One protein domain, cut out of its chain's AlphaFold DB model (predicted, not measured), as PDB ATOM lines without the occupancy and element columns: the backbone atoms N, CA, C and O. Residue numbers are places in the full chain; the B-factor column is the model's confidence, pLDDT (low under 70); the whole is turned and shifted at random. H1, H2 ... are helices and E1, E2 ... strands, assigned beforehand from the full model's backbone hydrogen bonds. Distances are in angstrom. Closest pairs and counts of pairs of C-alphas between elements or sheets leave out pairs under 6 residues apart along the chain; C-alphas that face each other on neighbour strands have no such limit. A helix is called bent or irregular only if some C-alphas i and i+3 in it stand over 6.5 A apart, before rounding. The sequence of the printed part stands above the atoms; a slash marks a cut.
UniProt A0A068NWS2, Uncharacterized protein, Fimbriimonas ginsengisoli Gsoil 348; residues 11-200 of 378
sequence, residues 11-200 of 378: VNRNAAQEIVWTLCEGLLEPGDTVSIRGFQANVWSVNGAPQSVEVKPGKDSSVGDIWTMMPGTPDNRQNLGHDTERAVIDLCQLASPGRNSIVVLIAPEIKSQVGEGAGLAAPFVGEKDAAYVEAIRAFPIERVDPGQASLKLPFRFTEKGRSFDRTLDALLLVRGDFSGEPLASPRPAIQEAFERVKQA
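AT A GLANCE: This is residues 11 to 200 of the 378 residues of an uncharacterized protein of Fimbriimonas ginsengisoli Gsoil 348 (UniProt A0A068NWS2). A strongly twisted three-stranded sheet, built on the long hairpin of E2 and E3, is sandwiched between H1 on one face and H3 on the other, making three layers. H4 packs on H3, H5 packs on the last residues of H1, long loops wind round this core, and residues 116 to 121 stick out. The 190 printed residues hold five named helices and three named strands, along the chain H1 H2 H3 E1 H4 E2 E3 H5; the sheet order is E1, E3, E2, all antiparallel. The class is mixed, with 87 residues in named elements, under half. It is compact, radius of gyration of the C-alphas 17.0 A, spanning 51 by 47 by 37 A.

IN THESE COORDINATES: Find E3, residues 162 to 174, from C-alpha 162 at (-20.225, 52.409, -43.397) over 37.7 A. E2 is residues 151 to 159, 25.0 A, and E1 102 to 107. H1, residues 11 to 27, begins at (-9.922, 45.285, -37.273) and runs 24.0 A. H2 is 60 to 68, H3 84 to 95, H4 130 to 138; H5, 188 to 199, ends at (-8.926, 65.075, -25.719).

HOW THE PARTS SIT: Look at N 105 and O 171, 2.9 A, between E1 and E3, and N 155 and O 166, 2.8 A, in the hairpin E2 and E3. E1, H4, E2 form a split strand-helix-strand unit, two same-way strands with E3 between them, its crossover right-handed. H1 is on the sheet, C-alphas of Ala 16 and Ile 106 closest to E1, 6.5 A. H3, on the opposite face, lies over E1 at a height of 9.5 A. H3 and H4 touch at Ile 89 and Ala 135, closest C-alphas 5.6 A, a steep tilt of 49 degrees; H4 only grazes the sheet. H1 touches H5 with residues 26 to 27 alone, closest C-alphas Leu 27 and Ile 190, 6.1 A. H2, irregular with C-alphas 61 and 64 7.2 A apart, is close but not clearly touching H1, C-alphas of Trp 21 and Trp 67 7.7 A. Every O i to N i+4 pair is within hydrogen-bond range in H1, H3, H4 and H5; H2 has 3 of 5.

THE WHOLE: The C-alphas of Gly 58 and Gly 117, the farthest apart, are 51.5 A from each other. The printed part has no cut. Five links are long, H1 to H2 the longest with 32 residues. Look for pLDDT under 70 in 47 residues, among them 111 to 127 and 180 to 200.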
ATOM      1  N   VAL A  11      -9.690  43.842 -37.436       89.50
ATOM      2  CA  VAL A  11      -9.922  45.285 -37.273       89.50
ATOM      3  C   VAL A  11      -9.357  45.755 -35.936       89.50
ATOM      4  O   VAL A  11      -8.528  46.664 -35.914       89.50
ATOM      5  N   ASN A  12      -9.725  45.089 -34.838       88.19
ATOM      6  CA  ASN A  12      -9.191  45.400 -33.512       88.19
ATOM      7  C   ASN A  12      -7.661  45.210 -33.452       88.19
ATOM      8  O   ASN A  12      -6.980  45.989 -32.787       88.19
ATOM      9  N   ARG A  13      -7.106  44.222 -34.175       89.19
ATOM     10  CA  ARG A  13      -5.647  44.046 -34.302       89.19
ATOM     11  C   ARG A  13      -4.980  45.240 -34.964       89.19
ATOM     12  O   ARG A  13      -4.025  45.778 -34.415       89.19
ATOM     13  N   ASN A  14      -5.455  45.617 -36.147       89.25
ATOM     14  CA  ASN A  14      -4.840  46.682 -36.929       89.25
ATOM     15  C   ASN A  14      -4.952  48.025 -36.183       89.25
ATOM     16  O   ASN A  14      -3.977  48.765 -36.126       89.25
ATOM     17  N   ALA A  15      -6.087  48.293 -35.525       90.62
ATOM     18  CA  ALA A  15      -6.249  49.455 -34.652       90.62
ATOM     19  C   ALA A  15      -5.258  49.443 -33.472       90.62
ATOM     20  O   ALA A  15      -4.645  50.463 -33.172       90.62
ATOM     21  N   ALA A  16      -5.037  48.291 -32.828       91.69
ATOM     22  CA  ALA A  16      -4.052  48.179 -31.755       91.69
ATOM     23  C   ALA A  16      -2.610  48.397 -32.252       91.69
ATOM     24  O   ALA A  16      -1.834  49.060 -31.570       91.69
ATOM     25  N   GLN A  17      -2.261  47.892 -33.441       91.50
ATOM     26  CA  GLN A  17      -0.958  48.138 -34.074       91.50
ATOM     27  C   GLN A  17      -0.757  49.626 -34.395       91.50
ATOM     28  O   GLN A  17       0.294  50.166 -34.066       91.50
ATOM     29  N   GLU A  18      -1.770  50.298 -34.950       89.06
ATOM     30  CA  GLU A  18      -1.741  51.735 -35.263       89.06
ATOM     31  C   GLU A  18      -1.607  52.603 -34.001       89.06
ATOM     32  O   GLU A  18      -0.868  53.585 -33.986       89.06
ATOM     33  N   ILE A  19      -2.268  52.223 -32.902       89.69
ATOM     34  CA  ILE A  19      -2.145  52.920 -31.614       89.69
ATOM     35  C   ILE A  19      -0.749  52.723 -31.019       89.69
ATOM     36  O   ILE A  19      -0.133  53.699 -30.600       89.69
ATOM     37  N   VAL A  20      -0.218  51.491 -30.995       90.62
ATOM     38  CA  VAL A  20       1.162  51.252 -30.531       90.62
ATOM     39  C   VAL A  20       2.149  52.014 -31.413       90.62
ATOM     40  O   VAL A  20       3.056  52.643 -30.880       90.62
ATOM     41  N   TRP A  21       1.942  52.026 -32.734       90.06
ATOM     42  CA  TRP A  21       2.741  52.813 -33.668       90.06
ATOM     43  C   TRP A  21       2.720  54.308 -33.321       90.06
ATOM     44  O   TRP A  21       3.771  54.900 -33.098       90.06
ATOM     45  N   THR A  22       1.527  54.887 -33.176       85.62
ATOM     46  CA  THR A  22       1.326  56.302 -32.825       85.62
ATOM     47  C   THR A  22       1.968  56.662 -31.482       85.62
ATOM     48  O   THR A  22       2.562  57.730 -31.348       85.62
ATOM     49  N   LEU A  23       1.891  55.776 -30.481       85.25
ATOM     50  CA  LEU A  23       2.560  55.962 -29.189       85.25
ATOM     51  C   LEU A  23       4.086  55.915 -29.338       85.25
ATOM     52  O   LEU A  23       4.776  56.764 -28.779       85.25
ATOM     53  N   CYS A  24       4.616  54.960 -30.108       86.94
ATOM     54  CA  CYS A  24       6.047  54.862 -30.382       86.94
ATOM     55  C   CYS A  24       6.568  56.103 -31.114       86.94
ATOM     56  O   CYS A  24       7.556  56.697 -30.695       86.94
ATOM     57  N   GLU A  25       5.889  56.532 -32.176       83.75
ATOM     58  CA  GLU A  25       6.276  57.703 -32.956       83.75
ATOM     59  C   GLU A  25       6.100  59.010 -32.163       83.75
ATOM     60  O   GLU A  25       6.914  59.924 -32.284       83.75
ATOM     61  N   GLY A  26       5.050  59.123 -31.349       81.31
ATOM     62  CA  GLY A  26       4.718  60.347 -30.622       81.31
ATOM     63  C   GLY A  26       5.496  60.575 -29.324       81.31
ATOM     64  O   GLY A  26       5.613  61.727 -28.910       81.31
ATOM     65  N   LEU A  27       5.989  59.515 -28.669       82.44
ATOM     66  CA  LEU A  27       6.505  59.587 -27.291       82.44
ATOM     67  C   LEU A  27       7.945  59.091 -27.098       82.44
ATOM     68  O   LEU A  27       8.526  59.396 -26.055       82.44
ATOM     69  N   LEU A  28       8.503  58.316 -28.035       85.00
ATOM     70  CA  LEU A  28       9.861  57.787 -27.897       85.00
ATOM     71  C   LEU A  28      10.911  58.771 -28.417       85.00
ATOM     72  O   LEU A  28      10.815  59.274 -29.537       85.00
ATOM     73  N   GLU A  29      11.954  58.964 -27.617       82.75
ATOM     74  CA  GLU A  29      13.111  59.809 -27.915       82.75
ATOM     75  C   GLU A  29      14.386  58.965 -28.105       82.75
ATOM     76  O   GLU A  29      14.444  57.821 -27.646       82.75
ATOM     77  N   PRO A  30      15.443  59.494 -28.754       85.69
ATOM     78  CA  PRO A  30      16.709  58.783 -28.895       85.69
ATOM     79  C   PRO A  30      17.283  58.301 -27.552       85.69
ATOM     80  O   PRO A  30      17.460  59.089 -26.623       85.69
ATOM     81  N   GLY A  31      17.592  57.006 -27.467       85.75
ATOM     82  CA  GLY A  31      18.022  56.315 -26.247       85.75
ATOM     83  C   GLY A  31      16.893  55.656 -25.438       85.75
ATOM     84  O   GLY A  31      17.186  54.820 -24.581       85.75
ATOM     85  N   ASP A  32      15.611  55.946 -25.708       87.62
ATOM     86  CA  ASP A  32      14.518  55.127 -25.169       87.62
ATOM     87  C   ASP A  32      14.596  53.707 -25.776       87.62
ATOM     88  O   ASP A  32      14.940  53.514 -26.946       87.62
ATOM     89  N   THR A  33      14.263  52.687 -24.982       91.12
ATOM     90  CA  THR A  33      14.207  51.287 -25.435       91.12
ATOM     91  C   THR A  33      12.765  50.799 -25.447       91.12
ATOM     92  O   THR A  33      12.096  50.801 -24.416       91.12
ATOM     93  N   VAL A  34      12.296  50.315 -26.597       92.56
ATOM     94  CA  VAL A  34      10.945  49.767 -26.772       92.56
ATOM     95  C   VAL A  34      10.986  48.258 -27.006       92.56
ATOM     96  O   VAL A  34      11.872  47.730 -27.675       92.56
ATOM     97  N   SER A  35      10.014  47.540 -26.442       94.44
ATOM     98  CA  SER A  35       9.808  46.102 -26.647       94.44
ATOM     99  C   SER A  35       8.331  45.838 -26.906       94.44
ATOM    100  O   SER A  35       7.494  46.184 -26.076       94.44
ATOM    101  N   ILE A  36       7.999  45.199 -28.029       94.75
ATOM    102  CA  ILE A  36       6.611  44.845 -28.368       94.75
ATOM    103  C   ILE A  36       6.451  43.322 -28.294       94.75
ATOM    104  O   ILE A  36       7.359  42.559 -28.637       94.75
ATOM    105  N   ARG A  37       5.313  42.873 -27.755       94.38
ATOM    106  CA  ARG A  37       4.994  41.462 -27.490       94.38
ATOM    107  C   ARG A  37       3.533  41.155 -27.794       94.38
ATOM    108  O   ARG A  37       2.659  42.000 -27.562       94.38
ATOM    109  N   GLY A  38       3.275  39.933 -28.250       92.44
ATOM    110  CA  GLY A  38       1.946  39.327 -28.235       92.44
ATOM    111  C   GLY A  38       1.629  38.748 -26.855       92.44
ATOM    112  O   GLY A  38       2.547  38.420 -26.104       92.44
ATOM    113  N   PHE A  39       0.349  38.611 -26.504       90.31
ATOM    114  CA  PHE A  39      -0.062  37.802 -25.353       90.31
ATOM    115  C   PHE A  39      -1.413  37.108 -25.562       90.31
ATOM    116  O   PHE A  39      -2.295  37.614 -26.259       90.31
ATOM    117  N   GLN A  40      -1.556  35.934 -24.950       84.88
ATOM    118  CA  GLN A  40      -2.804  35.169 -24.858       84.88
ATOM    119  C   GLN A  40      -2.994  34.746 -23.402       84.88
ATOM    120  O   GLN A  40      -3.458  35.554 -22.603       84.88
ATOM    121  N   ALA A  41      -2.544  33.541 -23.049       81.00
ATOM    122  CA  ALA A  41      -2.307  33.148 -21.664       81.00
ATOM    123  C   ALA A  41      -0.866  33.447 -21.223       81.00
ATOM    124  O   ALA A  41      -0.628  33.693 -20.050       81.00
ATOM    125  N   ASN A  42       0.093  33.459 -22.158       86.69
ATOM    126  CA  ASN A  42       1.482  33.838 -21.898       86.69
ATOM    127  C   ASN A  42       1.913  34.954 -22.855       86.69
ATOM    128  O   ASN A  42       1.365  35.097 -23.957       86.69
ATOM    129  N   VAL A  43       2.933  35.708 -22.454       92.25
ATOM    130  CA  VAL A  43       3.598  36.719 -23.287       92.25
ATOM    131  C   VAL A  43       4.569  36.052 -24.266       92.25
ATOM    132  O   VAL A  43       5.249  35.089 -23.919       92.25
ATOM    133  N   TRP A  44       4.656  36.557 -25.498       91.44
ATOM    134  CA  TRP A  44       5.534  36.005 -26.534       91.44
ATOM    135  C   TRP A  44       6.066  37.070 -27.513       91.44
ATOM    136  O   TRP A  44       5.459  38.125 -27.715       91.44
ATOM    137  N   SER A  45       7.223  36.795 -28.120       90.50
ATOM    138  CA  SER A  45       7.907  37.668 -29.095       90.50
ATOM    139  C   SER A  45       7.713  37.159 -30.523       90.50
ATOM    140  O   SER A  45       7.721  35.948 -30.745       90.50
ATOM    141  N   VAL A  46       7.601  38.059 -31.505       87.56
ATOM    142  CA  VAL A  46       7.572  37.675 -32.929       87.56
ATOM    143  C   VAL A  46       8.872  36.943 -33.293       87.56
ATOM    144  O   VAL A  46       9.968  37.415 -32.993       87.56
ATOM    145  N   ASN A  47       8.758  35.768 -33.920       83.00
ATOM    146  CA  ASN A  47       9.920  34.963 -34.305       83.00
ATOM    147  C   ASN A  47      10.800  35.730 -35.304       83.00
ATOM    148  O   ASN A  47      10.316  36.175 -36.339       83.00
ATOM    149  N   GLY A  48      12.095  35.848 -35.003       83.06
ATOM    150  CA  GLY A  48      13.062  36.576 -35.831       83.06
ATOM    151  C   GLY A  48      13.074  38.097 -35.633       83.06
ATOM    152  O   GLY A  48      14.002  38.742 -36.113       83.06
ATOM    153  N   ALA A  49      12.115  38.668 -34.899       83.81
ATOM    154  CA  ALA A  49      12.138  40.080 -34.528       83.81
ATOM    155  C   ALA A  49      13.141  40.345 -33.384       83.81
ATOM    156  O   ALA A  49      13.391  39.451 -32.558       83.81
ATOM    157  N   PRO A  50      13.702  41.566 -33.283       84.06
ATOM    158  CA  PRO A  50      14.495  41.962 -32.124       84.06
ATOM    159  C   PRO A  50      13.668  41.841 -30.835       84.06
ATOM    160  O   PRO A  50      12.463  42.085 -30.817       84.06
ATOM    161  N   GLN A  51      14.312  41.466 -29.725       88.81
ATOM    162  CA  GLN A  51      13.623  41.446 -28.429       88.81
ATOM    163  C   GLN A  51      13.331  42.865 -27.928       88.81
ATOM    164  O   GLN A  51      12.314  43.077 -27.272       88.81
ATOM    165  N   SER A  52      14.187  43.823 -28.253       90.38
ATOM    166  CA  SER A  52      14.032  45.233 -27.920       90.38
ATOM    167  C   SER A  52      14.734  46.076 -28.977       90.38
ATOM    168  O   SER A  52      15.748  45.645 -29.529       90.38
ATOM    169  N   VAL A  53      14.229  47.278 -29.224       90.25
ATOM    170  CA  VAL A  53      14.825  48.255 -30.139       90.25
ATOM    171  C   VAL A  53      15.163  49.508 -29.346       90.25
ATOM    172  O   VAL A  53      14.292  50.084 -28.696       90.25
ATOM    173  N   GLU A  54      16.425  49.921 -29.406       90.62
ATOM    174  CA  GLU A  54      16.841  51.254 -28.975       90.62
ATOM    175  C   GLU A  54      16.477  52.259 -30.075       90.62
ATOM    176  O   GLU A  54      16.703  52.033 -31.272       90.62
ATOM    177  N   VAL A  55      15.867  53.365 -29.671       86.50
ATOM    178  CA  VAL A  55      15.463  54.443 -30.571       86.50
ATOM    179  C   VAL A  55      16.712  55.243 -30.918       86.50
ATOM    180  O   VAL A  55      17.379  55.796 -30.047       86.50
ATOM    181  N   LYS A  56      17.071  55.272 -32.200       83.94
ATOM    182  CA  LYS A  56      18.292  55.925 -32.684       83.94
ATOM    183  C   LYS A  56      18.031  57.405 -33.009       83.94
ATOM    184  O   LYS A  56      16.895  57.782 -33.306       83.94
ATOM    185  N   PRO A  57      19.068  58.263 -33.017       75.12
ATOM    186  CA  PRO A  57      18.965  59.610 -33.571       75.12
ATOM    187  C   PRO A  57      18.517  59.569 -35.041       75.12
ATOM    188  O   PRO A  57      19.148  58.911 -35.866       75.12
ATOM    189  N   GLY A  58      17.439  60.289 -35.364       70.06
ATOM    190  CA  GLY A  58      16.758  60.196 -36.660       70.06
ATOM    191  C   GLY A  58      15.736  59.056 -36.674       70.06
ATOM    192  O   GLY A  58      16.098  57.896 -36.897       70.06
ATOM    193  N   LYS A  59      14.459  59.412 -36.448       59.47
ATOM    194  CA  LYS A  59      13.321  58.490 -36.249       59.47
ATOM    195  C   LYS A  59      13.304  57.323 -37.238       59.47
ATOM    196  O   LYS A  59      13.214  56.172 -36.814       59.47
ATOM    197  N   ASP A  60      13.466  57.622 -38.524       71.75
ATOM    198  CA  ASP A  60      13.381  56.680 -39.648       71.75
ATOM    199  C   ASP A  60      14.245  55.417 -39.469       71.75
ATOM    200  O   ASP A  60      13.880  54.336 -39.929       71.75
ATOM    201  N   SER A  61      15.367  55.519 -38.746       70.19
ATOM    202  CA  SER A  61      16.335  54.427 -38.562       70.19
ATOM    203  C   SER A  61      15.958  53.366 -37.511       70.19
ATOM    204  O   SER A  61      16.633  52.332 -37.424       70.19
ATOM    205  N   SER A  62      14.888  53.590 -36.738       82.50
ATOM    206  CA  SER A  62      14.285  52.595 -35.829       82.50
ATOM    207  C   SER A  62      12.847  52.213 -36.222       82.50
ATOM    208  O   SER A  62      12.311  51.252 -35.673       82.50
ATOM    209  N   VAL A  63      12.228  52.909 -37.191       82.19
ATOM    210  CA  VAL A  63      10.839  52.676 -37.651       82.19
ATOM    211  C   VAL A  63      10.609  51.223 -38.075       82.19
ATOM    212  O   VAL A  63       9.708  50.558 -37.562       82.19
ATOM    213  N   GLY A  64      11.449  50.719 -38.986       82.38
ATOM    214  CA  GLY A  64      11.328  49.358 -39.512       82.38
ATOM    215  C   GLY A  64      11.483  48.301 -38.419       82.38
ATOM    216  O   GLY A  64      10.634  47.419 -38.290       82.38
ATOM    217  N   ASP A  65      12.515  48.437 -37.582       87.44
ATOM    218  CA  ASP A  65      12.800  47.512 -36.480       87.44
ATOM    219  C   ASP A  65      11.603  47.422 -35.508       87.44
ATOM    220  O   ASP A  65      11.168  46.320 -35.166       87.44
ATOM    221  N   ILE A  66      11.007  48.562 -35.126       88.94
ATOM    222  CA  ILE A  66       9.817  48.616 -34.257       88.94
ATOM    223  C   ILE A  66       8.618  47.923 -34.912       88.94
ATOM    224  O   ILE A  66       7.953  47.110 -34.265       88.94
ATOM    225  N   TRP A  67       8.365  48.185 -36.198       89.62
ATOM    226  CA  TRP A  67       7.258  47.559 -36.922       89.62
ATOM    227  C   TRP A  67       7.405  46.031 -37.011       89.62
ATOM    228  O   TRP A  67       6.419  45.314 -36.840       89.62
ATOM    229  N   THR A  68       8.624  45.494 -37.176       89.88
ATOM    230  CA  THR A  68       8.838  44.028 -37.201       89.88
ATOM    231  C   THR A  68       8.506  43.321 -35.882       89.88
ATOM    232  O   THR A  68       8.229  42.122 -35.892       89.88
ATOM    233  N   MET A  69       8.476  44.035 -34.749       92.00
ATOM    234  CA  MET A  69       8.056  43.466 -33.463       92.00
ATOM    235  C   MET A  69       6.526  43.366 -33.302       92.00
ATOM    236  O   MET A  69       6.060  42.755 -32.337       92.00
ATOM    237  N   MET A  70       5.729  43.956 -34.202       92.44
ATOM    238  CA  MET A  70       4.263  43.956 -34.116       92.44
ATOM    239  C   MET A  70       3.688  42.550 -34.373       92.44
ATOM    240  O   MET A  70       3.816  42.025 -35.481       92.44
ATOM    241  N   PRO A  71       2.994  41.917 -33.409       88.38
ATOM    242  CA  PRO A  71       2.456  40.578 -33.618       88.38
ATOM    243  C   PRO A  71       1.242  40.613 -34.561       88.38
ATOM    244  O   PRO A  71       0.197  41.176 -34.235       88.38
ATOM    245  N   GLY A  72       1.386  40.010 -35.746       83.94
ATOM    246  CA  GLY A  72       0.340  39.948 -36.779       83.94
ATOM    247  C   GLY A  72      -0.656  38.788 -36.625       83.94
ATOM    248  O   GLY A  72      -1.810  38.904 -37.044       83.94
ATOM    249  N   THR A  73      -0.245  37.686 -35.997       81.25
ATOM    250  CA  THR A  73      -1.069  36.489 -35.737       81.25
ATOM    251  C   THR A  73      -0.863  36.002 -34.300       81.25
ATOM    252  O   THR A  73       0.149  36.349 -33.696       81.25
ATOM    253  N   PRO A  74      -1.770  35.197 -33.725       78.00
ATOM    254  CA  PRO A  74      -1.555  34.541 -32.435       78.00
ATOM    255  C   PRO A  74      -0.443  33.492 -32.497       78.00
ATOM    256  O   PRO A  74      -0.098  33.002 -33.576       78.00
ATOM    257  N   ASP A  75       0.091  33.120 -31.334       78.44
ATOM    258  CA  ASP A  75       1.042  32.016 -31.238       78.44
ATOM    259  C   ASP A  75       0.260  30.703 -31.346       78.44
ATOM    260  O   ASP A  75      -0.482  30.323 -30.441       78.44
ATOM    261  N   ASN A  76       0.416  29.998 -32.466       72.88
ATOM    262  CA  ASN A  76      -0.286  28.741 -32.737       72.88
ATOM    263  C   ASN A  76       0.090  27.597 -31.772       72.88
ATOM    264  O   ASN A  76      -0.557  26.552 -31.785       72.88
ATOM    265  N   ARG A  77       1.104  27.791 -30.920       74.06
ATOM    266  CA  ARG A  77       1.449  26.887 -29.814       74.06
ATOM    267  C   ARG A  77       0.576  27.116 -28.574       74.06
ATOM    268  O   ARG A  77       0.563  26.272 -27.683       74.06
ATOM    269  N   GLN A  78      -0.152  28.233 -28.501       66.12
ATOM    270  CA  GLN A  78      -0.958  28.637 -27.350       66.12
ATOM    271  C   GLN A  78      -2.461  28.505 -27.643       66.12
ATOM    272  O   GLN A  78      -3.165  29.489 -27.865       66.12
ATOM    273  N   ASN A  79      -2.972  27.272 -27.559       63.75
ATOM    274  CA  ASN A  79      -4.415  26.970 -27.532       63.75
ATOM    275  C   ASN A  79      -5.034  27.273 -26.150       63.75
ATOM    276  O   ASN A  79      -5.756  26.454 -25.584       63.75
ATOM    277  N   LEU A  80      -4.696  28.426 -25.578       65.06
ATOM    278  CA  LEU A  80      -5.121  28.856 -24.250       65.06
ATOM    279  C   LEU A  80      -5.961  30.135 -24.354       65.06
ATOM    280  O   LEU A  80      -5.893  30.857 -25.352       65.06
ATOM    281  N   GLY A  81      -6.764  30.385 -23.318       70.12
ATOM    282  CA  GLY A  81      -7.615  31.568 -23.209       70.12
ATOM    283  C   GLY A  81      -6.833  32.877 -23.060       70.12
ATOM    284  O   GLY A  81      -5.623  32.946 -23.279       70.12
ATOM    285  N   HIS A  82      -7.547  33.936 -22.689       77.62
ATOM    286  CA  HIS A  82      -6.977  35.265 -22.500       77.62
ATOM    287  C   HIS A  82      -6.770  35.545 -21.007       77.62
ATOM    288  O   HIS A  82      -7.739  35.786 -20.287       77.62
ATOM    289  N   ASP A  83      -5.517  35.530 -20.556       85.19
ATOM    290  CA  ASP A  83      -5.139  35.803 -19.168       85.19
ATOM    291  C   ASP A  83      -4.367  37.125 -19.081       85.19
ATOM    292  O   ASP A  83      -3.161  37.207 -19.335       85.19
ATOM    293  N   THR A  84      -5.091  38.193 -18.740       87.19
ATOM    294  CA  THR A  84      -4.491  39.524 -18.611       87.19
ATOM    295  C   THR A  84      -3.639  39.656 -17.344       87.19
ATOM    296  O   THR A  84      -2.693  40.437 -17.335       87.19
ATOM    297  N   GLU A  85      -3.942  38.903 -16.283       87.56
ATOM    298  CA  GLU A  85      -3.197  38.966 -15.020       87.56
ATOM    299  C   GLU A  85      -1.825  38.319 -15.191       87.56
ATOM    300  O   GLU A  85      -0.807  38.940 -14.871       87.56
ATOM    301  N   ARG A  86      -1.775  37.140 -15.822       89.12
ATOM    302  CA  ARG A  86      -0.516  36.498 -16.205       89.12
ATOM    303  C   ARG A  86       0.310  37.371 -17.146       89.12
ATOM    304  O   ARG A  86       1.507  37.538 -16.917       89.12
ATOM    305  N   ALA A  87      -0.324  37.987 -18.147       91.62
ATOM    306  CA  ALA A  87       0.362  38.892 -19.065       91.62
ATOM    307  C   ALA A  87       0.974  40.115 -18.357       91.62
ATOM    308  O   ALA A  87       2.079  40.527 -18.707       91.62
ATOM    309  N   VAL A  88       0.299  40.678 -17.348       91.62
ATOM    310  CA  VAL A  88       0.856  41.753 -16.510       91.62
ATOM    311  C   VAL A  88       2.039  41.259 -15.682       91.62
ATOM    312  O   VAL A  88       3.069  41.923 -15.685       91.62
ATOM    313  N   ILE A  89       1.935  40.103 -15.014       92.75
ATOM    314  CA  ILE A  89       3.040  39.531 -14.223       92.75
ATOM    315  C   ILE A  89       4.289  39.360 -15.100       92.75
ATOM    316  O   ILE A  89       5.357  39.871 -14.759       92.75
ATOM    317  N   ASP A  90       4.144  38.699 -16.250       93.88
ATOM    318  CA  ASP A  90       5.239  38.436 -17.187       93.88
ATOM    319  C   ASP A  90       5.858  39.745 -17.726       93.88
ATOM    320  O   ASP A  90       7.083  39.891 -17.760       93.88
ATOM    321  N   LEU A  91       5.037  40.731 -18.120       93.44
ATOM    322  CA  LEU A  91       5.525  42.017 -18.634       93.44
ATOM    323  C   LEU A  91       6.194  42.873 -17.549       93.44
ATOM    324  O   LEU A  91       7.243  43.459 -17.811       93.44
ATOM    325  N   CYS A  92       5.645  42.926 -16.334       92.94
ATOM    326  CA  CYS A  92       6.261  43.641 -15.216       92.94
ATOM    327  C   CYS A  92       7.604  43.011 -14.820       92.94
ATOM    328  O   CYS A  92       8.560  43.739 -14.548       92.94
ATOM    329  N   GLN A  93       7.730  41.679 -14.853       92.69
ATOM    330  CA  GLN A  93       9.008  40.991 -14.628       92.69
ATOM    331  C   GLN A  93      10.039  41.347 -15.710       92.69
ATOM    332  O   GLN A  93      11.172  41.697 -15.379       92.69
ATOM    333  N   LEU A  94       9.642  41.353 -16.989       90.44
ATOM    334  CA  LEU A  94      10.505  41.784 -18.099       90.44
ATOM    335  C   LEU A  94      10.924  43.263 -17.987       90.44
ATOM    336  O   LEU A  94      12.052  43.606 -18.334       90.44
ATOM    337  N   ALA A  95      10.044  44.129 -17.483       87.88
ATOM    338  CA  ALA A  95      10.287  45.562 -17.312       87.88
ATOM    339  C   ALA A  95      11.033  45.934 -16.008       87.88
ATOM    340  O   ALA A  95      11.524  47.059 -15.875       87.88
ATOM    341  N   SER A  96      11.134  45.009 -15.045       78.12
ATOM    342  CA  SER A  96      11.723  45.235 -13.711       78.12
ATOM    343  C   SER A  96      13.210  45.636 -13.660       78.12
ATOM    344  O   SER A  96      13.579  46.296 -12.683       78.12
ATOM    345  N   PRO A  97      14.086  45.324 -14.641       72.12
ATOM    346  CA  PRO A  97      15.472  45.802 -14.613       72.12
ATOM    347  C   PRO A  97      15.618  47.329 -14.741       72.12
ATOM    348  O   PRO A  97      16.586  47.893 -14.235       72.12
ATOM    349  N   GLY A  98      14.676  48.008 -15.407       70.19
ATOM    350  CA  GLY A  98      14.712  49.458 -15.624       70.19
ATOM    351  C   GLY A  98      13.903  50.224 -14.577       70.19
ATOM    352  O   GLY A  98      12.767  49.854 -14.292       70.19
ATOM    353  N   ARG A  99      14.460  51.307 -14.014       75.88
ATOM    354  CA  ARG A  99      13.742  52.193 -13.067       75.88
ATOM    355  C   ARG A  99      12.714  53.096 -13.757       75.88
ATOM    356  O   ARG A  99      11.664  53.376 -13.194       75.88
ATOM    357  N   ASN A 100      12.978  53.471 -15.008       84.50
ATOM    358  CA  ASN A 100      12.109  54.310 -15.834       84.50
ATOM    359  C   ASN A 100      11.280  53.472 -16.825       84.50
ATOM    360  O   ASN A 100      11.272  53.744 -18.021       84.50
ATOM    361  N   SER A 101      10.610  52.425 -16.334       89.19
ATOM    362  CA  SER A 101       9.808  51.521 -17.170       89.19
ATOM    363  C   SER A 101       8.313  51.843 -17.117       89.19
ATOM    364  O   SER A 101       7.745  52.030 -16.039       89.19
ATOM    365  N   ILE A 102       7.672  51.812 -18.287       90.81
ATOM    366  CA  ILE A 102       6.218  51.872 -18.476       90.81
ATOM    367  C   ILE A 102       5.795  50.603 -19.223       90.81
ATOM    368  O   ILE A 102       6.447  50.198 -20.185       90.81
ATOM    369  N   VAL A 103       4.700  49.981 -18.793       92.88
ATOM    370  CA  VAL A 103       4.094  48.816 -19.446       92.88
ATOM    371  C   VAL A 103       2.720  49.214 -19.978       92.88
ATOM    372  O   VAL A 103       1.893  49.748 -19.241       92.88
ATOM    373  N   VAL A 104       2.465  48.936 -21.258       93.19
ATOM    374  CA  VAL A 104       1.177  49.200 -21.914       93.19
ATOM    375  C   VAL A 104       0.630  47.899 -22.500       93.19
ATOM    376  O   VAL A 104       1.218  47.317 -23.416       93.19
ATOM    377  N   LEU A 105      -0.508  47.431 -21.989       93.25
ATOM    378  CA  LEU A 105      -1.260  46.323 -22.581       93.25
ATOM    379  C   LEU A 105      -2.445  46.903 -23.344       93.25
ATOM    380  O   LEU A 105      -3.177  47.712 -22.793       93.25
ATOM    381  N   ILE A 106      -2.653  46.460 -24.584       92.88
ATOM    382  CA  ILE A 106      -3.816  46.817 -25.409       92.88
ATOM    383  C   ILE A 106      -4.497  45.525 -25.865       92.88
ATOM    384  O   ILE A 106      -3.813  44.608 -26.339       92.88
ATOM    385  N   ALA A 107      -5.820  45.458 -25.721       90.69
ATOM    386  CA  ALA A 107      -6.681  44.338 -26.110       90.69
ATOM    387  C   ALA A 107      -8.080  44.846 -26.529       90.69
ATOM    388  O   ALA A 107      -8.415  45.983 -26.217       90.69
ATOM    389  N   PRO A 108      -8.936  44.040 -27.191       88.06
ATOM    390  CA  PRO A 108     -10.351  44.392 -27.380       88.06
ATOM    391  C   PRO A 108     -11.097  44.614 -26.067       88.06
ATOM    392  O   PRO A 108     -12.026  45.407 -26.003       88.06
ATOM    393  N   GLU A 109     -10.704  43.871 -25.036       84.00
ATOM    394  CA  GLU A 109     -11.329  43.885 -23.728       84.00
ATOM    395  C   GLU A 109     -10.307  43.389 -22.702       84.00
ATOM    396  O   GLU A 109      -9.639  42.374 -22.930       84.00
ATOM    397  N   ILE A 110     -10.169  44.093 -21.579       80.25
ATOM    398  CA  ILE A 110      -9.291  43.682 -20.481       80.25
ATOM    399  C   ILE A 110     -10.150  43.067 -19.377       80.25
ATOM    400  O   ILE A 110     -10.886  43.746 -18.664       80.25
ATOM    401  N   LYS A 111     -10.061  41.739 -19.259       68.75
ATOM    402  CA  LYS A 111     -10.769  40.926 -18.263       68.75
ATOM    403  C   LYS A 111      -9.784  40.167 -17.379       68.75
ATOM    404  O   LYS A 111      -8.773  39.660 -17.869       68.75
ATOM    405  N   SER A 112     -10.149  40.023 -16.104       54.03
ATOM    406  CA  SER A 112      -9.735  38.856 -15.320       54.03
ATOM    407  C   SER A 112     -10.486  37.641 -15.843       54.03
ATOM    408  O   SER A 112     -11.704  37.715 -16.015       54.03
ATOM    409  N   GLN A 113      -9.790  36.526 -16.051       49.91
ATOM    410  CA  GLN A 113     -10.421  35.207 -16.156       49.91
ATOM    411  C   GLN A 113      -9.693  34.166 -15.294       49.91
ATOM    412  O   GLN A 113      -9.563  33.005 -15.676       49.91
ATOM    413  N   VAL A 114      -9.269  34.559 -14.088       40.00
ATOM    414  CA  VAL A 114      -8.777  33.603 -13.088       40.00
ATOM    415  C   VAL A 114      -9.966  33.017 -12.313       40.00
ATOM    416  O   VAL A 114     -10.318  33.457 -11.218       40.00
ATOM    417  N   GLY A 115     -10.613  32.013 -12.918       37.88
ATOM    418  CA  GLY A 115     -11.601  31.148 -12.261       37.88
ATOM    419  C   GLY A 115     -12.767  30.695 -13.147       37.88
ATOM    420  O   GLY A 115     -13.579  31.508 -13.593       37.88
ATOM    421  N   GLU A 116     -12.921  29.377 -13.319       36.59
ATOM    422  CA  GLU A 116     -14.157  28.784 -13.846       36.59
ATOM    423  C   GLU A 116     -15.346  29.153 -12.937       36.59
ATOM    424  O   GLU A 116     -15.366  28.820 -11.753       36.59
ATOM    425  N   GLY A 117     -16.347  29.847 -13.491       42.00
ATOM    426  CA  GLY A 117     -17.585  30.216 -12.785       42.00
ATOM    427  C   GLY A 117     -17.796  31.716 -12.543       42.00
ATOM    428  O   GLY A 117     -18.871  32.113 -12.093       42.00
ATOM    429  N   ALA A 118     -16.826  32.569 -12.875       40.25
ATOM    430  CA  ALA A 118     -16.981  34.019 -12.790       40.25
ATOM    431  C   ALA A 118     -17.834  34.558 -13.964       40.25
ATOM    432  O   ALA A 118     -17.340  34.790 -15.065       40.25
ATOM    433  N   GLY A 119     -19.143  34.730 -13.738       41.97
ATOM    434  CA  GLY A 119     -20.061  35.333 -14.715       41.97
ATOM    435  C   GLY A 119     -19.770  36.817 -15.004       41.97
ATOM    436  O   GLY A 119     -18.870  37.413 -14.419       41.97
ATOM    437  N   LEU A 120     -20.593  37.441 -15.858       42.69
ATOM    438  CA  LEU A 120     -20.469  38.826 -16.376       42.69
ATOM    439  C   LEU A 120     -20.357  39.967 -15.330       42.69
ATOM    440  O   LEU A 120     -20.253  41.125 -15.719       42.69
ATOM    441  N   ALA A 121     -20.390  39.661 -14.032       42.31
ATOM    442  CA  ALA A 121     -20.278  40.602 -12.916       42.31
ATOM    443  C   ALA A 121     -19.010  40.389 -12.057       42.31
ATOM    444  O   ALA A 121     -18.936  40.883 -10.932       42.31
ATOM    445  N   ALA A 122     -18.024  39.633 -12.547       43.97
ATOM    446  CA  ALA A 122     -16.716  39.541 -11.903       43.97
ATOM    447  C   ALA A 122     -16.051  40.933 -11.845       43.97
ATOM    448  O   ALA A 122     -16.043  41.625 -12.867       43.97
ATOM    449  N   PRO A 123     -15.486  41.365 -10.699       47.50
ATOM    450  CA  PRO A 123     -14.735  42.614 -10.648       47.50
ATOM    451  C   PRO A 123     -13.557  42.547 -11.627       47.50
ATOM    452  O   PRO A 123     -12.849  41.540 -11.695       47.50
ATOM    453  N   PHE A 124     -13.375  43.614 -12.408       52.62
ATOM    454  CA  PHE A 124     -12.309  43.701 -13.399       52.62
ATOM    455  C   PHE A 124     -10.945  43.604 -12.713       52.62
ATOM    456  O   PHE A 124     -10.590  44.492 -11.945       52.62
ATOM    457  N   VAL A 125     -10.192  42.563 -13.073       57.84
ATOM    458  CA  VAL A 125      -8.822  42.287 -12.619       57.84
ATOM    459  C   VAL A 125      -8.732  41.964 -11.115       57.84
ATOM    460  O   VAL A 125      -8.933  42.801 -10.239       57.84
ATOM    461  N   GLY A 126      -8.483  40.691 -10.805       60.09
ATOM    462  CA  GLY A 126      -8.613  40.121  -9.471       60.09
ATOM    463  C   GLY A 126      -7.361  40.268  -8.609       60.09
ATOM    464  O   GLY A 126      -6.369  39.578  -8.806       60.09
ATOM    465  N   GLU A 127      -7.460  41.038  -7.526       63.88
ATOM    466  CA  GLU A 127      -6.427  41.172  -6.477       63.88
ATOM    467  C   GLU A 127      -6.245  39.893  -5.609       63.88
ATOM    468  O   GLU A 127      -5.908  39.967  -4.429       63.88
ATOM    469  N   LYS A 128      -6.521  38.700  -6.160       70.69
ATOM    470  CA  LYS A 128      -6.458  37.406  -5.456       70.69
ATOM    471  C   LYS A 128      -5.181  36.617  -5.735       70.69
ATOM    472  O   LYS A 128      -4.769  35.846  -4.871       70.69
ATOM    473  N   ASP A 129      -4.566  36.788  -6.905       82.00
ATOM    474  CA  ASP A 129      -3.240  36.231  -7.172       82.00
ATOM    475  C   ASP A 129      -2.180  37.118  -6.496       82.00
ATOM    476  O   ASP A 129      -2.081  38.319  -6.754       82.00
ATOM    477  N   ALA A 130      -1.387  36.527  -5.599       88.31
ATOM    478  CA  ALA A 130      -0.355  37.242  -4.856       88.31
ATOM    479  C   ALA A 130       0.758  37.798  -5.764       88.31
ATOM    480  O   ALA A 130       1.247  38.898  -5.505       88.31
ATOM    481  N   ALA A 131       1.123  37.086  -6.835       89.38
ATOM    482  CA  ALA A 131       2.105  37.550  -7.813       89.38
ATOM    483  C   ALA A 131       1.537  38.691  -8.668       89.38
ATOM    484  O   ALA A 131       2.265  39.627  -9.001       89.38
ATOM    485  N   TYR A 132       0.233  38.665  -8.965       88.62
ATOM    486  CA  TYR A 132      -0.438  39.789  -9.619       88.62
ATOM    487  C   TYR A 132      -0.439  41.039  -8.726       88.62
ATOM    488  O   TYR A 132      -0.022  42.110  -9.164       88.62
ATOM    489  N   VAL A 133      -0.829  40.892  -7.453       88.12
ATOM    490  CA  VAL A 133      -0.820  41.978  -6.453       88.12
ATOM    491  C   VAL A 133       0.586  42.546  -6.233       88.12
ATOM    492  O   VAL A 133       0.743  43.756  -6.065       88.12
ATOM    493  N   GLU A 134       1.621  41.705  -6.247       89.94
ATOM    494  CA  GLU A 134       3.017  42.147  -6.189       89.94
ATOM    495  C   GLU A 134       3.417  42.933  -7.449       89.94
ATOM    496  O   GLU A 134       3.966  44.033  -7.334       89.94
ATOM    497  N   ALA A 135       3.065  42.434  -8.640       90.88
ATOM    498  CA  ALA A 135       3.339  43.105  -9.908       90.88
ATOM    499  C   ALA A 135       2.701  44.503  -9.975       90.88
ATOM    500  O   ALA A 135       3.401  45.462 -10.302       90.88
ATOM    501  N   ILE A 136       1.423  44.657  -9.598       89.25
ATOM    502  CA  ILE A 136       0.756  45.975  -9.586       89.25
ATOM    503  C   ILE A 136       1.171  46.875  -8.418       89.25
ATOM    504  O   ILE A 136       0.915  48.075  -8.447       89.25
ATOM    505  N   ARG A 137       1.819  46.337  -7.379       88.94
ATOM    506  CA  ARG A 137       2.436  47.158  -6.328       88.94
ATOM    507  C   ARG A 137       3.750  47.771  -6.808       88.94
ATOM    508  O   ARG A 137       4.040  48.914  -6.468       88.94
ATOM    509  N   ALA A 138       4.535  47.022  -7.582       89.62
ATOM    510  CA  ALA A 138       5.752  47.525  -8.217       89.62
ATOM    511  C   ALA A 138       5.438  48.463  -9.400       89.62
ATOM    512  O   ALA A 138       6.101  49.488  -9.571       89.62
ATOM    513  N   PHE A 139       4.398  48.134 -10.170       91.56
ATOM    514  CA  PHE A 139       3.881  48.910 -11.293       91.56
ATOM    515  C   PHE A 139       2.399  49.271 -11.068       91.56
ATOM    516  O   PHE A 139       1.522  48.591 -11.611       91.56
ATOM    517  N   PRO A 140       2.091  50.306 -10.263       86.62
ATOM    518  CA  PRO A 140       0.734  50.823 -10.126       86.62
ATOM    519  C   PRO A 140       0.021  51.014 -11.467       86.62
ATOM    520  O   PRO A 140       0.574  51.556 -12.426       86.62
ATOM    521  N   ILE A 141      -1.234  50.562 -11.511       83.75
ATOM    522  CA  ILE A 141      -2.141  50.817 -12.630       83.75
ATOM    523  C   ILE A 141      -2.558  52.282 -12.574       83.75
ATOM    524  O   ILE A 141      -3.185  52.706 -11.600       83.75
ATOM    525  N   GLU A 142      -2.287  53.022 -13.644       79.94
ATOM    526  CA  GLU A 142      -2.801  54.376 -13.809       79.94
ATOM    527  C   GLU A 142      -4.291  54.302 -14.172       79.94
ATOM    528  O   GLU A 142      -4.667  53.852 -15.259       79.94
ATOM    529  N   ARG A 143      -5.161  54.700 -13.236       70.56
ATOM    530  CA  ARG A 143      -6.620  54.668 -13.409       70.56
ATOM    531  C   ARG A 143      -7.139  56.053 -13.776       70.56
ATOM    532  O   ARG A 143      -6.987  56.991 -13.002       70.56
ATOM    533  N   VAL A 144      -7.824  56.154 -14.915       64.81
ATOM    534  CA  VAL A 144      -8.515  57.392 -15.322       64.81
ATOM    535  C   VAL A 144      -9.773  57.625 -14.480       64.81
ATOM    536  O   VAL A 144     -10.023  58.749 -14.057       64.81
ATOM    537  N   ASP A 145     -10.509  56.554 -14.167       65.75
ATOM    538  CA  ASP A 145     -11.663  56.563 -13.264       65.75
ATOM    539  C   ASP A 145     -11.461  55.544 -12.128       65.75
ATOM    540  O   ASP A 145     -11.053  54.412 -12.403       65.75
ATOM    541  N   PRO A 146     -11.843  55.845 -10.870       58.03
ATOM    542  CA  PRO A 146     -11.707  54.909  -9.746       58.03
ATOM    543  C   PRO A 146     -12.393  53.544  -9.943       58.03
ATOM    544  O   PRO A 146     -11.986  52.561  -9.324       58.03
ATOM    545  N   GLY A 147     -13.428  53.491 -10.791       61.25
ATOM    546  CA  GLY A 147     -14.202  52.287 -11.114       61.25
ATOM    547  C   GLY A 147     -13.792  51.559 -12.401       61.25
ATOM    548  O   GLY A 147     -14.397  50.533 -12.705       61.25
ATOM    549  N   GLN A 148     -12.808  52.056 -13.160       65.06
ATOM    550  CA  GLN A 148     -12.333  51.409 -14.389       65.06
ATOM    551  C   GLN A 148     -10.913  50.863 -14.198       65.06
ATOM    552  O   GLN A 148     -10.009  51.569 -13.759       65.06
ATOM    553  N   ALA A 149     -10.715  49.589 -14.548       70.12
ATOM    554  CA  ALA A 149      -9.395  48.956 -14.547       70.12
ATOM    555  C   ALA A 149      -8.588  49.265 -15.822       70.12
ATOM    556  O   ALA A 149      -7.377  49.080 -15.825       70.12
ATOM    557  N   SER A 150      -9.239  49.721 -16.895       84.12
ATOM    558  CA  SER A 150      -8.633  50.014 -18.198       84.12
ATOM    559  C   SER A 150      -9.089  51.377 -18.730       84.12
ATOM    560  O   SER A 150     -10.225  51.795 -18.518       84.12
ATOM    561  N   LEU A 151      -8.204  52.058 -19.457       85.75
ATOM    562  CA  LEU A 151      -8.543  53.181 -20.324       85.75
ATOM    563  C   LEU A 151      -9.284  52.647 -21.557       85.75
ATOM    564  O   LEU A 151      -8.813  51.713 -22.208       85.75
ATOM    565  N   LYS A 152     -10.417  53.258 -21.909       88.06
ATOM    566  CA  LYS A 152     -11.100  52.998 -23.180       88.06
ATOM    567  C   LYS A 152     -10.486  53.863 -24.276       88.06
ATOM    568  O   LYS A 152     -10.464  55.084 -24.165       88.06
ATOM    569  N   LEU A 153     -10.009  53.218 -25.333       89.62
ATOM    570  CA  LEU A 153      -9.454  53.842 -26.528       89.62
ATOM    571  C   LEU A 153     -10.488  53.745 -27.658       89.62
ATOM    572  O   LEU A 153     -10.568  52.694 -28.307       89.62
ATOM    573  N   PRO A 154     -11.328  54.774 -27.873       91.69
ATOM    574  CA  PRO A 154     -12.268  54.783 -28.983       91.69
ATOM    575  C   PRO A 154     -11.514  54.854 -30.311       91.69
ATOM    576  O   PRO A 154     -10.534  55.582 -30.456       91.69
ATOM    577  N   PHE A 155     -11.992  54.107 -31.300       89.81
ATOM    578  CA  PHE A 155     -11.515  54.200 -32.670       89.81
ATOM    579  C   PHE A 155     -12.672  53.991 -33.650       89.81
ATOM    580  O   PHE A 155     -13.593  53.205 -33.413       89.81
ATOM    581  N   ARG A 156     -12.606  54.696 -34.780       91.00
ATOM    582  CA  ARG A 156     -13.562  54.583 -35.881       91.00
ATOM    583  C   ARG A 156     -12.917  53.845 -37.043       91.00
ATOM    584  O   ARG A 156     -11.776  54.124 -37.391       91.00
ATOM    585  N   PHE A 157     -13.651  52.939 -37.678       87.94
ATOM    586  CA  PHE A 157     -13.233  52.313 -38.935       87.94
ATOM    587  C   PHE A 157     -14.399  52.252 -39.921       87.94
ATOM    588  O   PHE A 157     -15.563  52.232 -39.531       87.94
ATOM    589  N   THR A 158     -14.099  52.232 -41.214       86.69
ATOM    590  CA  THR A 158     -15.081  52.187 -42.299       86.69
ATOM    591  C   THR A 158     -14.997  50.862 -43.045       86.69
ATOM    592  O   THR A 158     -14.038  50.613 -43.768       86.69
ATOM    593  N   GLU A 159     -16.030  50.027 -42.935       87.62
ATOM    594  CA  GLU A 159     -16.160  48.792 -43.714       87.62
ATOM    595  C   GLU A 159     -17.305  48.945 -44.723       87.62
ATOM    596  O   GLU A 159     -18.407  49.376 -44.378       87.62
ATOM    597  N   LYS A 160     -17.059  48.608 -45.999       90.56
ATOM    598  CA  LYS A 160     -18.069  48.650 -47.082       90.56
ATOM    599  C   LYS A 160     -18.805  50.005 -47.190       90.56
ATOM    600  O   LYS A 160     -19.974  50.061 -47.562       90.56
ATOM    601  N   GLY A 161     -18.108  51.103 -46.879       89.12
ATOM    602  CA  GLY A 161     -18.643  52.470 -46.925       89.12
ATOM    603  C   GLY A 161     -19.523  52.870 -45.734       89.12
ATOM    604  O   GLY A 161     -20.144  53.927 -45.781       89.12
ATOM    605  N   ARG A 162     -19.591  52.054 -44.674       87.12
ATOM    606  CA  ARG A 162     -20.225  52.409 -43.397       87.12
ATOM    607  C   ARG A 162     -19.156  52.587 -42.334       87.12
ATOM    608  O   ARG A 162     -18.294  51.725 -42.202       87.12
ATOM    609  N   SER A 163     -19.226  53.679 -41.582       91.75
ATOM    610  CA  SER A 163     -18.367  53.888 -40.417       91.75
ATOM    611  C   SER A 163     -18.955  53.193 -39.191       91.75
ATOM    612  O   SER A 163     -20.166  53.211 -38.974       91.75
ATOM    613  N   PHE A 164     -18.079  52.589 -38.403       91.19
ATOM    614  CA  PHE A 164     -18.368  51.865 -37.178       91.19
ATOM    615  C   PHE A 164     -17.445  52.393 -36.084       91.19
ATOM    616  O   PHE A 164     -16.231  52.483 -36.287       91.19
ATOM    617  N   ASP A 165     -18.025  52.697 -34.929       93.12
ATOM    618  CA  ASP A 165     -17.281  53.069 -33.731       93.12
ATOM    619  C   ASP A 165     -17.057  51.826 -32.869       93.12
ATOM    620  O   ASP A 165     -17.950  50.990 -32.698       93.12
ATOM    621  N   ARG A 166     -15.839  51.687 -32.353       93.62
ATOM    622  CA  ARG A 166     -15.411  50.615 -31.455       93.62
ATOM    623  C   ARG A 166     -14.479  51.172 -30.389       93.62
ATOM    624  O   ARG A 166     -14.029  52.310 -30.466       93.62
ATOM    625  N   THR A 167     -14.175  50.347 -29.400       91.25
ATOM    626  CA  THR A 167     -13.204  50.645 -28.349       91.25
ATOM    627  C   THR A 167     -12.215  49.501 -28.221       91.25
ATOM    628  O   THR A 167     -12.602  48.336 -28.318       91.25
ATOM    629  N   LEU A 168     -10.959  49.838 -27.962       92.00
ATOM    630  CA  LEU A 168      -9.996  48.935 -27.342       92.00
ATOM    631  C   LEU A 168      -9.864  49.294 -25.859       92.00
ATOM    632  O   LEU A 168     -10.121  50.427 -25.453       92.00
ATOM    633  N   ASP A 169      -9.418  48.335 -25.067       90.62
ATOM    634  CA  ASP A 169      -9.024  48.527 -23.681       90.62
ATOM    635  C   ASP A 169      -7.502  48.633 -23.597       90.62
ATOM    636  O   ASP A 169      -6.783  47.796 -24.152       90.62
ATOM    637  N   ALA A 170      -7.019  49.625 -22.852       91.44
ATOM    638  CA  ALA A 170      -5.615  49.779 -22.510       91.44
ATOM    639  C   ALA A 170      -5.394  49.741 -20.995       91.44
ATOM    640  O   ALA A 170      -6.081  50.422 -20.238       91.44
ATOM    641  N   LEU A 171      -4.403  48.971 -20.553       90.31
ATOM    642  CA  LEU A 171      -3.897  48.993 -19.185       90.31
ATOM    643  C   LEU A 171      -2.518  49.649 -19.205       90.31
ATOM    644  O   LEU A 171      -1.594  49.134 -19.841       90.31
ATOM    645  N   LEU A 172      -2.408  50.789 -18.529       90.38
ATOM    646  CA  LEU A 172      -1.169  51.528 -18.338       90.38
ATOM    647  C   LEU A 172      -0.645  51.219 -16.937       90.38
ATOM    648  O   LEU A 172      -1.315  51.525 -15.953       90.38
ATOM    649  N   LEU A 173       0.535  50.609 -16.846       90.50
ATOM    650  CA  LEU A 173       1.222  50.388 -15.579       90.50
ATOM    651  C   LEU A 173       2.552  51.135 -15.585       90.50
ATOM    652  O   LEU A 173       3.385  50.947 -16.474       90.50
ATOM    653  N   VAL A 174       2.752  51.981 -14.584       89.19
ATOM    654  CA  VAL A 174       3.944  52.822 -14.435       89.19
ATOM    655  C   VAL A 174       4.651  52.387 -13.160       89.19
ATOM    656  O   VAL A 174       3.986  52.122 -12.161       89.19
ATOM    657  N   ARG A 175       5.985  52.278 -13.159       87.31
ATOM    658  CA  ARG A 175       6.712  51.940 -11.924       87.31
ATOM    659  C   ARG A 175       6.443  52.962 -10.823       87.31
ATOM    660  O   ARG A 175       6.490  54.161 -11.071       87.31
ATOM    661  N   GLY A 176       6.284  52.493  -9.586       81.38
ATOM    662  CA  GLY A 176       6.131  53.382  -8.426       81.38
ATOM    663  C   GLY A 176       7.353  54.279  -8.160       81.38
ATOM    664  O   GLY A 176       7.212  55.320  -7.526       81.38
ATOM    665  N   ASP A 177       8.538  53.901  -8.659       82.19
ATOM    666  CA  ASP A 177       9.762  54.717  -8.648       82.19
ATOM    667  C   ASP A 177      10.113  55.339 -10.014       82.19
ATOM    668  O   ASP A 177      11.247  55.786 -10.201       82.19
ATOM    669  N   PHE A 178       9.160  55.399 -10.954       83.19
ATOM    670  CA  PHE A 178       9.318  56.123 -12.216       83.19
ATOM    671  C   PHE A 178       9.479  57.622 -11.932       83.19
ATOM    672  O   PHE A 178       8.513  58.327 -11.644       83.19
ATOM    673  N   SER A 179      10.708  58.125 -12.030       76.00
ATOM    674  CA  SER A 179      10.991  59.561 -11.928       76.00
ATOM    675  C   SER A 179      10.838  60.284 -13.265       76.00
ATOM    676  O   SER A 179      10.846  61.514 -13.297       76.00
ATOM    677  N   GLY A 180      10.748  59.534 -14.372       66.56
ATOM    678  CA  GLY A 180      10.866  60.087 -15.718       66.56
ATOM    679  C   GLY A 180      12.193  60.822 -15.915       66.56
ATOM    680  O   GLY A 180      12.226  61.798 -16.665       66.56
ATOM    681  N   GLU A 181      13.247  60.401 -15.192       60.09
ATOM    682  CA  GLU A 181      14.537  61.099 -15.126       60.09
ATOM    683  C   GLU A 181      14.994  61.483 -16.540       60.09
ATOM    684  O   GLU A 181      15.031  60.618 -17.424       60.09
ATOM    685  N   PRO A 182      15.256  62.777 -16.802       47.06
ATOM    686  CA  PRO A 182      15.296  63.273 -18.165       47.06
ATOM    687  C   PRO A 182      16.421  62.607 -18.954       47.06
ATOM    688  O   PRO A 182      17.596  62.722 -18.599       47.06
ATOM    689  N   LEU A 183      16.062  61.992 -20.088       52.56
ATOM    690  CA  LEU A 183      17.002  61.711 -21.174       52.56
ATOM    691  C   LEU A 183      17.511  63.050 -21.724       52.56
ATOM    692  O   LEU A 183      16.954  63.598 -22.671       52.56
ATOM    693  N   ALA A 184      18.528  63.602 -21.059       49.12
ATOM    694  CA  ALA A 184      19.224  64.866 -21.317       49.12
ATOM    695  C   ALA A 184      18.386  66.169 -21.365       49.12
ATOM    696  O   ALA A 184      18.956  67.236 -21.145       49.12
ATOM    697  N   SER A 185      17.073  66.120 -21.616       47.97
ATOM    698  CA  SER A 185      16.216  67.288 -21.876       47.97
ATOM    699  C   SER A 185      14.841  67.197 -21.186       47.97
ATOM    700  O   SER A 185      14.293  66.100 -21.056       47.97
ATOM    701  N   PRO A 186      14.233  68.331 -20.774       49.97
ATOM    702  CA  PRO A 186      12.837  68.382 -20.331       49.97
ATOM    703  C   PRO A 186      11.862  67.965 -21.444       49.97
ATOM    704  O   PRO A 186      12.091  68.280 -22.611       49.97
ATOM    705  N   ARG A 187      10.744  67.313 -21.086       61.53
ATOM    706  CA  ARG A 187       9.794  66.700 -22.041       61.53
ATOM    707  C   ARG A 187       8.379  67.344 -22.061       61.53
ATOM    708  O   ARG A 187       7.395  66.618 -21.911       61.53
ATOM    709  N   PRO A 188       8.207  68.671 -22.260       55.12
ATOM    710  CA  PRO A 188       6.876  69.304 -22.252       55.12
ATOM    711  C   PRO A 188       5.937  68.749 -23.339       55.12
ATOM    712  O   PRO A 188       4.733  68.634 -23.116       55.12
ATOM    713  N   ALA A 189       6.493  68.320 -24.478       54.06
ATOM    714  CA  ALA A 189       5.742  67.722 -25.579       54.06
ATOM    715  C   ALA A 189       5.052  66.394 -25.209       54.06
ATOM    716  O   ALA A 189       3.994  66.109 -25.763       54.06
ATOM    717  N   ILE A 190       5.589  65.610 -24.259       51.91
ATOM    718  CA  ILE A 190       4.938  64.376 -23.776       51.91
ATOM    719  C   ILE A 190       3.711  64.713 -22.930       51.91
ATOM    720  O   ILE A 190       2.667  64.090 -23.098       51.91
ATOM    721  N   GLN A 191       3.802  65.728 -22.068       50.09
ATOM    722  CA  GLN A 191       2.665  66.190 -21.271       50.09
ATOM    723  C   GLN A 191       1.538  66.703 -22.184       50.09
ATOM    724  O   GLN A 191       0.380  66.326 -22.032       50.09
ATOM    725  N   GLU A 192       1.896  67.488 -23.202       54.81
ATOM    726  CA  GLU A 192       0.971  67.988 -24.223       54.81
ATOM    727  C   GLU A 192       0.441  66.877 -25.151       54.81
ATOM    728  O   GLU A 192      -0.694  66.942 -25.618       54.81
ATOM    729  N   ALA A 193       1.229  65.838 -25.443       50.00
ATOM    730  CA  ALA A 193       0.763  64.662 -26.175       50.00
ATOM    731  C   ALA A 193      -0.228  63.839 -25.341       50.00
ATOM    732  O   ALA A 193      -1.259  63.441 -25.868       50.00
ATOM    733  N   PHE A 194       0.022  63.641 -24.045       49.44
ATOM    734  CA  PHE A 194      -0.874  62.907 -23.150       49.44
ATOM    735  C   PHE A 194      -2.219  63.626 -22.969       49.44
ATOM    736  O   PHE A 194      -3.273  62.999 -23.073       49.44
ATOM    737  N   GLU A 195      -2.207  64.951 -22.796       53.69
ATOM    738  CA  GLU A 195      -3.443  65.743 -22.763       53.69
ATOM    739  C   GLU A 195      -4.152  65.787 -24.127       53.69
ATOM    740  O   GLU A 195      -5.379  65.736 -24.167       53.69
ATOM    741  N   ARG A 196      -3.422  65.769 -25.255       52.28
ATOM    742  CA  ARG A 196      -4.037  65.576 -26.582       52.28
ATOM    743  C   ARG A 196      -4.664  64.190 -26.738       52.28
ATOM    744  O   ARG A 196      -5.784  64.121 -27.219       52.28
ATOM    745  N   VAL A 197      -4.017  63.110 -26.293       48.94
ATOM    746  CA  VAL A 197      -4.577  61.742 -26.332       48.94
ATOM    747  C   VAL A 197      -5.867  61.650 -25.509       48.94
ATOM    748  O   VAL A 197      -6.824  61.027 -25.952       48.94
ATOM    749  N   LYS A 198      -5.934  62.318 -24.348       46.84
ATOM    750  CA  LYS A 198      -7.165  62.420 -23.537       46.84
ATOM    751  C   LYS A 198      -8.297  63.205 -24.211       46.84
ATOM    752  O   LYS A 198      -9.453  63.011 -23.847       46.84
ATOM    753  N   GLN A 199      -7.975  64.128 -25.118       46.97
ATOM    754  CA  GLN A 199      -8.926  65.075 -25.719       46.97
ATOM    755  C   GLN A 199      -9.256  64.770 -27.192       46.97
ATOM    756  O   GLN A 199     -10.170  65.378 -27.748       46.97
ATOM    757  N   ALA A 200      -8.523  63.862 -27.836       42.34
ATOM    758  CA  ALA A 200      -8.661  63.561 -29.253       42.34
ATOM    759  C   ALA A 200      -9.678  62.439 -29.513       42.34
ATOM    760  O   ALA A 200      -9.415  61.264 -29.261       42.34
TER     761      ALA A 200